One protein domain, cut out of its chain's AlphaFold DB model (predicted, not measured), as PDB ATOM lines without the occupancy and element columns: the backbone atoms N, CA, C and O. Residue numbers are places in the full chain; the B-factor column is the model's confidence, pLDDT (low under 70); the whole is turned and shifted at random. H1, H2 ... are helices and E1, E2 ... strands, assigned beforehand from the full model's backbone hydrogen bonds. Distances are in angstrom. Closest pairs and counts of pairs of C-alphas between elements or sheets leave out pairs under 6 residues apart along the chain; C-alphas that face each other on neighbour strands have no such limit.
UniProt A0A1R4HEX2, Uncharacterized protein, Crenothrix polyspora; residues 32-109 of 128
ATOM      1  N   LYS A  32     -12.142  10.846-132.042       94.50
ATOM      2  CA  LYS A  32     -13.117   9.806-131.705       94.50
ATOM      3  C   LYS A  32     -14.484  10.167-132.274       94.50
ATOM      4  O   LYS A  32     -14.830  11.338-132.376       94.50
ATOM      5  N   THR A  33     -15.286   9.181-132.658       94.44
ATOM      6  CA  THR A  33     -16.650   9.417-133.162       94.44
ATOM      7  C   THR A  33     -17.632   9.622-132.011       94.44
ATOM      8  O   THR A  33     -17.566   8.908-131.012       94.44
ATOM      9  N   ILE A  34     -18.581  10.552-132.164       95.38
ATOM     10  CA  ILE A  34     -19.720  10.675-131.243       95.38
ATOM     11  C   ILE A  34     -20.781   9.638-131.659       95.38
ATOM     12  O   ILE A  34     -21.288   9.726-132.786       95.38
ATOM     13  N   PRO A  35     -21.134   8.658-130.800       94.56
ATOM     14  CA  PRO A  35     -22.053   7.576-131.152       94.56
ATOM     15  C   PRO A  35     -23.390   8.070-131.714       94.56
ATOM     16  O   PRO A  35     -23.985   9.014-131.199       94.56
ATOM     17  N   GLY A  36     -23.873   7.412-132.770       93.25
ATOM     18  CA  GLY A  36     -25.136   7.769-133.424       93.25
ATOM     19  C   GLY A  36     -25.070   9.020-134.308       93.25
ATOM     20  O   GLY A  36     -26.106   9.489-134.770       93.25
ATOM     21  N   THR A  37     -23.877   9.561-134.568       93.56
ATOM     22  CA  THR A  37     -23.690  10.748-135.414       93.56
ATOM     23  C   THR A  37     -22.556  10.541-136.423       93.56
ATOM     24  O   THR A  37     -21.791   9.583-136.335       93.56
ATOM     25  N   LYS A  38     -22.431  11.464-137.384       94.12
ATOM     26  CA  LYS A  38     -21.259  11.556-138.276       94.12
ATOM     27  C   LYS A  38     -20.179  12.504-137.735       94.12
ATOM     28  O   LYS A  38     -19.196  12.751-138.428       94.12
ATOM     29  N   CYS A  39     -20.367  13.043-136.532       96.50
ATOM     30  CA  CYS A  39     -19.443  13.987-135.925       96.50
ATOM     31  C   CYS A  39     -18.293  13.247-135.238       96.50
ATOM     32  O   CYS A  39     -18.443  12.114-134.766       96.50
ATOM     33  N   SER A  40     -17.147  13.912-135.146       96.38
ATOM     34  CA  SER A  40     -16.030  13.458-134.322       96.38
ATOM     35  C   SER A  40     -15.629  14.515-133.312       96.38
ATOM     36  O   SER A  40     -16.054  15.665-133.399       96.38
ATOM     37  N   TYR A  41     -14.835  14.114-132.330       96.75
ATOM     38  CA  TYR A  41     -14.301  14.998-131.317       96.75
ATOM     39  C   TYR A  41     -12.868  14.620-130.956       96.75
ATOM     40  O   TYR A  41     -12.482  13.455-131.061       96.75
ATOM     41  N   ARG A  42     -12.101  15.598-130.485       95.88
ATOM     42  CA  ARG A  42     -10.847  15.377-129.753       95.88
ATOM     43  C   ARG A  42     -10.952  16.020-128.379       95.88
ATOM     44  O   ARG A  42     -11.757  16.931-128.195       95.88
ATOM     45  N   VAL A  43     -10.169  15.524-127.428       95.38
ATOM     46  CA  VAL A  43     -10.079  16.096-126.080       95.38
ATOM     47  C   VAL A  43      -8.647  16.523-125.855       95.38
ATOM     48  O   VAL A  43      -7.750  15.679-125.861       95.38
ATOM     49  N   ASP A  44      -8.470  17.810-125.610       93.25
ATOM     50  CA  ASP A  44      -7.176  18.408-125.353       93.25
ATOM     51  C   ASP A  44      -6.986  18.534-123.830       93.25
ATOM     52  O   ASP A  44      -7.928  18.877-123.098       93.25
ATOM     53  N   PRO A  45      -5.801  18.177-123.307       92.38
ATOM     54  CA  PRO A  45      -5.532  18.233-121.879       92.38
ATOM     55  C   PRO A  45      -5.434  19.681-121.388       92.38
ATOM     56  O   PRO A  45      -5.181  20.610-122.151       92.38
ATOM     57  N   GLN A  46      -5.589  19.858-120.077       93.06
ATOM     58  CA  GLN A  46      -5.322  21.135-119.425       93.06
ATOM     59  C   GLN A  46      -3.862  21.562-119.642       93.06
ATOM     60  O   GLN A  46      -2.948  20.742-119.543       93.06
ATOM     61  N   ASN A  47      -3.650  22.859-119.860       90.69
ATOM     62  CA  ASN A  47      -2.333  23.475-119.937       90.69
ATOM     63  C   ASN A  47      -2.238  24.630-118.934       90.69
ATOM     64  O   ASN A  47      -2.874  25.671-119.089       90.69
ATOM     65  N   THR A  48      -1.423  24.447-117.897       86.69
ATOM     66  CA  THR A  48      -1.243  25.441-116.831       86.69
ATOM     67  C   THR A  48      -0.481  26.679-117.291       86.69
ATOM     68  O   THR A  48      -0.724  27.754-116.756       86.69
ATOM     69  N   ASN A  49       0.395  26.563-118.294       89.12
ATOM     70  CA  ASN A  49       1.177  27.699-118.797       89.12
ATOM     71  C   ASN A  49       0.297  28.720-119.522       89.12
ATOM     72  O   ASN A  49       0.578  29.912-119.485       89.12
ATOM     73  N   THR A  50      -0.766  28.253-120.177       84.25
ATOM     74  CA  THR A  50      -1.729  29.093-120.905       84.25
ATOM     75  C   THR A  50      -3.040  29.278-120.143       84.25
ATOM     76  O   THR A  50      -3.981  29.846-120.686       84.25
ATOM     77  N   MET A  51      -3.121  28.769-118.906       84.44
ATOM     78  CA  MET A  51      -4.345  28.718-118.092       84.44
ATOM     79  C   MET A  51      -5.540  28.069-118.815       84.44
ATOM     80  O   MET A  51      -6.697  28.306-118.479       84.44
ATOM     81  N   THR A  52      -5.271  27.225-119.813       86.94
ATOM     82  CA  THR A  52      -6.304  26.574-120.617       86.94
ATOM     83  C   THR A  52      -6.810  25.342-119.884       86.94
ATOM     84  O   THR A  52      -6.034  24.446-119.548       86.94
ATOM     85  N   GLN A  53      -8.118  25.283-119.648       91.06
ATOM     86  CA  GLN A  53      -8.764  24.115-119.059       91.06
ATOM     87  C   GLN A  53      -8.740  22.922-120.024       91.06
ATOM     88  O   GLN A  53      -8.570  23.081-121.231       91.06
ATOM     89  N   LYS A  54      -8.958  21.709-119.506       93.62
ATOM     90  CA  LYS A  54      -9.272  20.558-120.362       93.62
ATOM     91  C   LYS A  54     -10.538  20.873-121.164       93.62
ATOM     92  O   LYS A  54     -11.535  21.294-120.579       93.62
ATOM     93  N   HIS A  55     -10.513  20.629-122.466       95.81
ATOM     94  CA  HIS A  55     -11.621  20.966-123.356       95.81
ATOM     95  C   HIS A  55     -11.761  19.941-124.483       95.81
ATOM     96  O   HIS A  55     -10.871  19.122-124.723       95.81
ATOM     97  N   ALA A  56     -12.910  19.939-125.151       96.81
ATOM     98  CA  ALA A  56     -13.152  19.123-126.332       96.81
ATOM     99  C   ALA A  56     -13.527  19.996-127.525       96.81
ATOM    100  O   ALA A  56     -14.324  20.919-127.384       96.81
ATOM    101  N   HIS A  57     -13.016  19.644-128.702       97.00
ATOM    102  CA  HIS A  57     -13.431  20.220-129.982       97.00
ATOM    103  C   HIS A  57     -14.280  19.215-130.746       97.00
ATOM    104  O   HIS A  57     -13.932  18.031-130.786       97.00
ATOM    105  N   VAL A  58     -15.364  19.672-131.372       97.06
ATOM    106  CA  VAL A  58     -16.300  18.828-132.127       97.06
ATOM    107  C   VAL A  58     -16.331  19.231-133.594       97.06
ATOM    108  O   VAL A  58     -16.545  20.393-133.927       97.06
ATOM    109  N   TYR A  59     -16.195  18.251-134.484       96.50
ATOM    110  CA  TYR A  59     -16.070  18.429-135.930       96.50
ATOM    111  C   TYR A  59     -17.229  17.779-136.684       96.50
ATOM    112  O   TYR A  59     -17.765  16.744-136.279       96.50
ATOM    113  N   ALA A  60     -17.593  18.380-137.817       95.50
ATOM    114  CA  ALA A  60     -18.748  17.977-138.620       95.50
ATOM    115  C   ALA A  60     -18.618  16.599-139.296       95.50
ATOM    116  O   ALA A  60     -19.632  16.026-139.703       95.50
ATOM    117  N   LYS A  61     -17.395  16.082-139.476       93.81
ATOM    118  CA  LYS A  61     -17.133  14.782-140.113       93.81
ATOM    119  C   LYS A  61     -16.280  13.884-139.207       93.81
ATOM    120  O   LYS A  61     -15.704  14.368-138.229       93.81
ATOM    121  N   PRO A  62     -16.171  12.580-139.518       91.12
ATOM    122  CA  PRO A  62     -15.266  11.676-138.815       91.12
ATOM    123  C   PRO A  62     -13.795  12.092-138.957       91.12
ATOM    124  O   PRO A  62     -13.445  12.834-139.877       91.12
ATOM    125  N   SER A  63     -12.946  11.580-138.063       87.88
ATOM    126  CA  SER A  63     -11.489  11.781-138.093       87.88
ATOM    127  C   SER A  63     -11.050  13.254-138.126       87.88
ATOM    128  O   SER A  63     -10.122  13.601-138.846       87.88
ATOM    129  N   GLY A  64     -11.755  14.141-137.414       86.00
ATOM    130  CA  GLY A  64     -11.428  15.574-137.370       86.00
ATOM    131  C   GLY A  64     -11.723  16.334-138.664       86.00
ATOM    132  O   GLY A  64     -11.373  17.503-138.795       86.00
ATOM    133  N   GLY A  65     -12.363  15.691-139.642       85.31
ATOM    134  CA  GLY A  65     -12.648  16.305-140.927       85.31
ATOM    135  C   GLY A  65     -13.761  17.359-140.871       85.31
ATOM    136  O   GLY A  65     -14.699  17.301-140.071       85.31
ATOM    137  N   GLY A  66     -13.733  18.267-141.846       90.75
ATOM    138  CA  GLY A  66     -14.755  19.301-142.000       90.75
ATOM    139  C   GLY A  66     -14.578  20.472-141.033       90.75
ATOM    140  O   GLY A  66     -13.519  20.668-140.454       90.75
ATOM    141  N   LYS A  67     -15.625  21.294-140.914       93.38
ATOM    142  CA  LYS A  67     -15.612  22.481-140.055       93.38
ATOM    143  C   LYS A  67     -15.770  22.076-138.586       93.38
ATOM    144  O   LYS A  67     -16.592  21.209-138.276       93.38
ATOM    145  N   GLU A  68     -15.036  22.746-137.701       94.81
ATOM    146  CA  GLU A  68     -15.310  22.709-136.266       94.81
ATOM    147  C   GLU A  68     -16.675  23.351-135.972       94.81
ATOM    148  O   GLU A  68     -16.982  24.463-136.411       94.81
ATOM    149  N   LEU A  69     -17.528  22.621-135.265       95.56
ATOM    150  CA  LEU A  69     -18.879  23.052-134.923       95.56
ATOM    151  C   LEU A  69     -18.855  23.919-133.661       95.56
ATOM    152  O   LEU A  69     -19.389  25.033-133.639       95.56
ATOM    153  N   TYR A  70     -18.223  23.398-132.613       96.31
ATOM    154  CA  TYR A  70     -18.090  24.041-131.315       96.31
ATOM    155  C   TYR A  70     -16.991  23.365-130.493       96.31
ATOM    156  O   TYR A  70     -16.589  22.232-130.779       96.31
ATOM    157  N   SER A  71     -16.585  24.040-129.428       95.81
ATOM    158  CA  SER A  71     -15.681  23.521-128.412       95.81
ATOM    159  C   SER A  71     -16.209  23.823-127.006       95.81
ATOM    160  O   SER A  71     -16.924  24.805-126.784       95.81
ATOM    161  N   ILE A  72     -15.928  22.915-126.074       96.00
ATOM    162  CA  ILE A  72     -16.468  22.906-124.707       96.00
ATOM    163  C   ILE A  72     -15.351  22.735-123.686       96.00
ATOM    164  O   ILE A  72     -14.545  21.812-123.805       96.00
ATOM    165  N   ASN A  73     -15.330  23.573-122.658       95.69
ATOM    166  CA  ASN A  73     -14.498  23.353-121.478       95.69
ATOM    167  C   ASN A  73     -15.103  22.252-120.596       95.69
ATOM    168  O   ASN A  73     -16.291  21.933-120.693       95.69
ATOM    169  N   LEU A  74     -14.289  21.664-119.715       94.56
ATOM    170  CA  LEU A  74     -14.725  20.618-118.783       94.56
ATOM    171  C   LEU A  74     -15.896  21.061-117.887       94.56
ATOM    172  O   LEU A  74     -16.767  20.251-117.576       94.56
ATOM    173  N   ASP A  75     -15.934  22.339-117.517       93.81
ATOM    174  CA  ASP A  75     -17.003  22.962-116.725       93.81
ATOM    175  C   ASP A  75     -18.311  23.205-117.506       93.81
ATOM    176  O   ASP A  75     -19.294  23.647-116.921       93.81
ATOM    177  N   GLY A  76     -18.345  22.876-118.802       92.12
ATOM    178  CA  GLY A  76     -19.511  23.041-119.669       92.12
ATOM    179  C   GLY A  76     -19.629  24.409-120.341       92.12
ATOM    180  O   GLY A  76     -20.557  24.601-121.128       92.12
ATOM    181  N   SER A  77     -18.696  25.331-120.091       93.12
ATOM    182  CA  SER A  77     -18.630  26.619-120.785       93.12
ATOM    183  C   SER A  77     -18.135  26.486-122.228       93.12
ATOM    184  O   SER A  77     -17.498  25.499-122.617       93.12
ATOM    185  N   GLY A  78     -18.431  27.497-123.044       92.38
ATOM    186  CA  GLY A  78     -17.914  27.592-124.407       92.38
ATOM    187  C   GLY A  78     -16.400  27.822-124.435       92.38
ATOM    188  O   GLY A  78     -15.877  28.664-123.710       92.38
ATOM    189  N   HIS A  79     -15.699  27.105-125.314       91.81
ATOM    190  CA  HIS A  79     -14.292  27.354-125.651       91.81
ATOM    191  C   HIS A  79     -14.177  27.996-127.048       91.81
ATOM    192  O   HIS A  79     -15.142  27.956-127.812       91.81
ATOM    193  N   ASP A  80     -13.055  28.642-127.380       85.44
ATOM    194  CA  ASP A  80     -12.770  29.248-128.698       85.44
ATOM    195  C   ASP A  80     -13.962  29.954-129.370       85.44
ATOM    196  O   ASP A  80     -14.360  29.651-130.496       85.44
ATOM    197  N   SER A  81     -14.571  30.915-128.669       84.56
ATOM    198  CA  SER A  81     -15.746  31.659-129.161       84.56
ATOM    199  C   SER A  81     -16.991  30.794-129.431       84.56
ATOM    200  O   SER A  81     -17.834  31.130-130.265       84.56
ATOM    201  N   SER A  82     -17.133  29.662-128.739       89.62
ATOM    202  CA  SER A  82     -18.329  28.809-128.802       89.62
ATOM    203  C   SER A  82     -19.409  29.179-127.787       89.62
ATOM    204  O   SER A  82     -20.455  28.530-127.769       89.62
ATOM    205  N   SER A  83     -19.194  30.221-126.984       87.19
ATOM    206  CA  SER A  83     -20.215  30.775-126.095       87.19
ATOM    207  C   SER A  83     -21.451  31.238-126.885       87.19
ATOM    208  O   SER A  83     -21.344  31.712-128.015       87.19
ATOM    209  N   GLY A  84     -22.638  31.067-126.306       85.31
ATOM    210  CA  GLY A  84     -23.934  31.337-126.933       85.31
ATOM    211  C   GLY A  84     -24.433  30.238-127.881       85.31
ATOM    212  O   GLY A  84     -25.532  30.357-128.424       85.31
ATOM    213  N   LYS A  85     -23.676  29.154-128.099       90.31
ATOM    214  CA  LYS A  85     -24.117  28.041-128.955       90.31
ATOM    215  C   LYS A  85     -24.934  27.026-128.165       90.31
ATOM    216  O   LYS A  85     -24.503  26.554-127.120       90.31
ATOM    217  N   THR A  86     -26.077  26.619-128.710       94.81
ATOM    218  CA  THR A  86     -26.821  25.448-128.223       94.81
ATOM    219  C   THR A  86     -26.317  24.189-128.922       94.81
ATOM    220  O   THR A  86     -26.261  24.150-130.155       94.81
ATOM    221  N   ILE A  87     -25.960  23.154-128.161       95.38
ATOM    222  CA  ILE A  87     -25.481  21.884-128.721       95.38
ATOM    223  C   ILE A  87     -26.594  20.826-128.789       95.38
ATOM    224  O   ILE A  87     -27.549  20.874-128.011       95.38
ATOM    225  N   PRO A  88     -26.493  19.828-129.688       95.88
ATOM    226  CA  PRO A  88     -27.470  18.743-129.748       95.88
ATOM    227  C   PRO A  88     -27.551  17.958-128.430       95.88
ATOM    228  O   PRO A  88     -26.525  17.596-127.853       95.88
ATOM    229  N   ALA A  89     -28.763  17.595-128.003       95.81
ATOM    230  CA  ALA A  89     -28.981  16.845-126.759       95.81
ATOM    231  C   ALA A  89     -28.237  15.493-126.718       95.81
ATOM    232  O   ALA A  89     -27.751  15.073-125.669       95.81
ATOM    233  N   SER A  90     -28.099  14.820-127.867       95.00
ATOM    234  CA  SER A  90     -27.322  13.580-127.980       95.00
ATOM    235  C   SER A  90     -25.837  13.799-127.695       95.00
ATOM    236  O   SER A  90     -25.216  12.979-127.019       95.00
ATOM    237  N   HIS A  91     -25.277  14.921-128.156       96.94
ATOM    238  CA  HIS A  91     -23.897  15.293-127.872       96.94
ATOM    239  C   HIS A  91     -23.742  15.660-126.395       96.94
ATOM    240  O   HIS A  91     -22.832  15.155-125.745       96.94
ATOM    241  N   ALA A  92     -24.651  16.475-125.850       96.38
ATOM    242  CA  ALA A  92     -24.639  16.867-124.441       96.38
ATOM    243  C   ALA A  92     -24.621  15.647-123.510       96.38
ATOM    244  O   ALA A  92     -23.717  15.514-122.689       96.38
ATOM    245  N   LYS A  93     -25.545  14.700-123.713       95.69
ATOM    246  CA  LYS A  93     -25.601  13.446-122.946       95.69
ATOM    247  C   LYS A  93     -24.305  12.644-123.059       95.69
ATOM    248  O   LYS A  93     -23.833  12.071-122.080       95.69
ATOM    249  N   TYR A  94     -23.728  12.584-124.257       97.00
ATOM    250  CA  TYR A  94     -22.471  11.879-124.473       97.00
ATOM    251  C   TYR A  94     -21.310  12.529-123.709       97.00
ATOM    252  O   TYR A  94     -20.573  11.830-123.018       97.00
ATOM    253  N   PHE A  95     -21.177  13.854-123.766       97.00
ATOM    254  CA  PHE A  95     -20.124  14.573-123.047       97.00
ATOM    255  C   PHE A  95     -20.318  14.561-121.528       97.00
ATOM    256  O   PHE A  95     -19.333  14.423-120.805       97.00
ATOM    257  N   GLN A  96     -21.557  14.581-121.033       96.81
ATOM    258  CA  GLN A  96     -21.854  14.355-119.613       96.81
ATOM    259  C   GLN A  96     -21.342  12.990-119.138       96.81
ATOM    260  O   GLN A  96     -20.664  12.906-118.117       96.81
ATOM    261  N   ASN A  97     -21.553  11.929-119.925       96.25
ATOM    262  CA  ASN A  97     -21.009  10.600-119.614       96.25
ATOM    263  C   ASN A  97     -19.469  10.551-119.649       96.25
ATOM    264  O   ASN A  97     -18.871   9.667-119.041       96.25
ATOM    265  N   LEU A  98     -18.823  11.482-120.357       95.31
ATOM    266  CA  LEU A  98     -17.366  11.653-120.372       95.31
ATOM    267  C   LEU A  98     -16.847  12.551-119.234       95.31
ATOM    268  O   LEU A  98     -15.634  12.759-119.138       95.31
ATOM    269  N   GLY A  99     -17.738  13.068-118.382       96.44
ATOM    270  CA  GLY A  99     -17.406  13.887-117.216       96.44
ATOM    271  C   GLY A  99     -17.408  15.398-117.455       96.44
ATOM    272  O   GLY A  99     -16.849  16.119-116.636       96.44
ATOM    273  N   PHE A 100     -17.992  15.885-118.554       96.25
ATOM    274  CA  PHE A 100     -18.184  17.321-118.783       96.25
ATOM    275  C   PHE A 100     -19.463  17.816-118.101       96.25
ATOM    276  O   PHE A 100     -20.518  17.186-118.216       96.25
ATOM    277  N   SER A 101     -19.402  18.982-117.465       95.50
ATOM    278  CA  SER A 101     -20.528  19.589-116.744       95.50
ATOM    279  C   SER A 101     -21.469  20.363-117.675       95.50
ATOM    280  O   SER A 101     -21.696  21.552-117.497       95.50
ATOM    281  N   ILE A 102     -22.015  19.700-118.700       94.12
ATOM    282  CA  ILE A 102     -22.866  20.366-119.701       94.12
ATOM    283  C   ILE A 102     -24.164  20.899-119.060       94.12
ATOM    284  O   ILE A 102     -24.897  20.095-118.467       94.12
ATOM    285  N   PRO A 103     -24.498  22.193-119.242       90.56
ATOM    286  CA  PRO A 103     -25.734  22.798-118.749       90.56
ATOM    287  C   PRO A 103     -27.006  22.111-119.263       90.56
ATOM    288  O   PRO A 103     -27.080  21.657-120.408       90.56
ATOM    289  N   SER A 104     -28.058  22.076-118.441       92.38
ATOM    290  CA  SER A 104     -29.342  21.448-118.797       92.38
ATOM    291  C   SER A 104     -30.096  22.183-119.908       92.38
ATOM    292  O   SER A 104     -30.889  21.567-120.615       92.38
ATOM    293  N   ASN A 105     -29.845  23.485-120.075       92.12
ATOM    294  CA  ASN A 105     -30.370  24.289-121.181       92.12
ATOM    295  C   ASN A 105     -29.626  24.030-122.509       92.12
ATOM    296  O   ASN A 105     -30.016  24.580-123.536       92.12
ATOM    297  N   LEU A 106     -28.585  23.182-122.497       94.12
ATOM    298  CA  LEU A 106     -27.743  22.808-123.638       94.12
ATOM    299  C   LEU A 106     -26.966  23.975-124.267       94.12
ATOM    300  O   LEU A 106     -26.326  23.789-125.307       94.12
ATOM    301  N   ALA A 107     -27.024  25.160-123.664       93.31
ATOM    302  CA  ALA A 107     -26.323  26.342-124.121       93.31
ATOM    303  C   ALA A 107     -24.930  26.380-123.496       93.31
ATOM    304  O   ALA A 107     -24.763  26.218-122.290       93.31
ATOM    305  N   LEU A 108     -23.922  26.588-124.334       91.62
ATOM    306  CA  LEU A 108     -22.559  26.827-123.891       91.62
ATOM    307  C   LEU A 108     -22.454  28.296-123.513       91.62
ATOM    308  O   LEU A 108     -22.487  29.159-124.384       91.62
ATOM    309  N   GLU A 109     -22.368  28.598-122.229       85.50
ATOM    310  CA  GLU A 109     -22.271  29.977-121.750       85.50
ATOM    311  C   GLU A 109     -20.811  30.376-121.525       85.50
ATOM    312  O   GLU A 109     -19.920  29.526-121.451       85.50
TER     313      GLU A 109
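AT A GLANCE: This is residues 32 to 109 of the 128 residues of an uncharacterized protein of Crenothrix polyspora (UniProt A0A1R4HEX2). With little regular structure, this is a small wall of three antiparallel strands, E1-E2-E3, with one short helix, H1, off it and loops around. The strands form a meander, each the antiparallel neighbour of the one before, and H1 follows. The class is mixed, with 25 of the 78 printed residues in named elements; the whole is compact, with a radius of gyration of the C-alphas of 11.7 A, spanning 34 by 27 by 22 A.

HOW THE PARTS SIT: E1, residues 40 to 44, and E2, residues 55 to 59, form a hairpin at 156 degrees; N 59 and O 40 are 2.8 A apart. E2 and E3, residues 68 to 73, form a hairpin at 165 degrees; N 56 and O 72 are 2.8 A apart. H1, residues 89 to 97, is not on the sheet and is apart from E1 and E2; its O i to N i+4 pairs are within hydrogen-bond range.

IN THESE COORDINATES: E1 begins at C-alpha 40 (-16.030, 13.458, -134.322); E3 measures 14.8 A; H1 ends at C-alpha 97 (-21.009, 10.600, -119.614).

THE WHOLE: The printed part has no cut. The link E3 to H1 is long. No printed residue is under 70 in pLDDT.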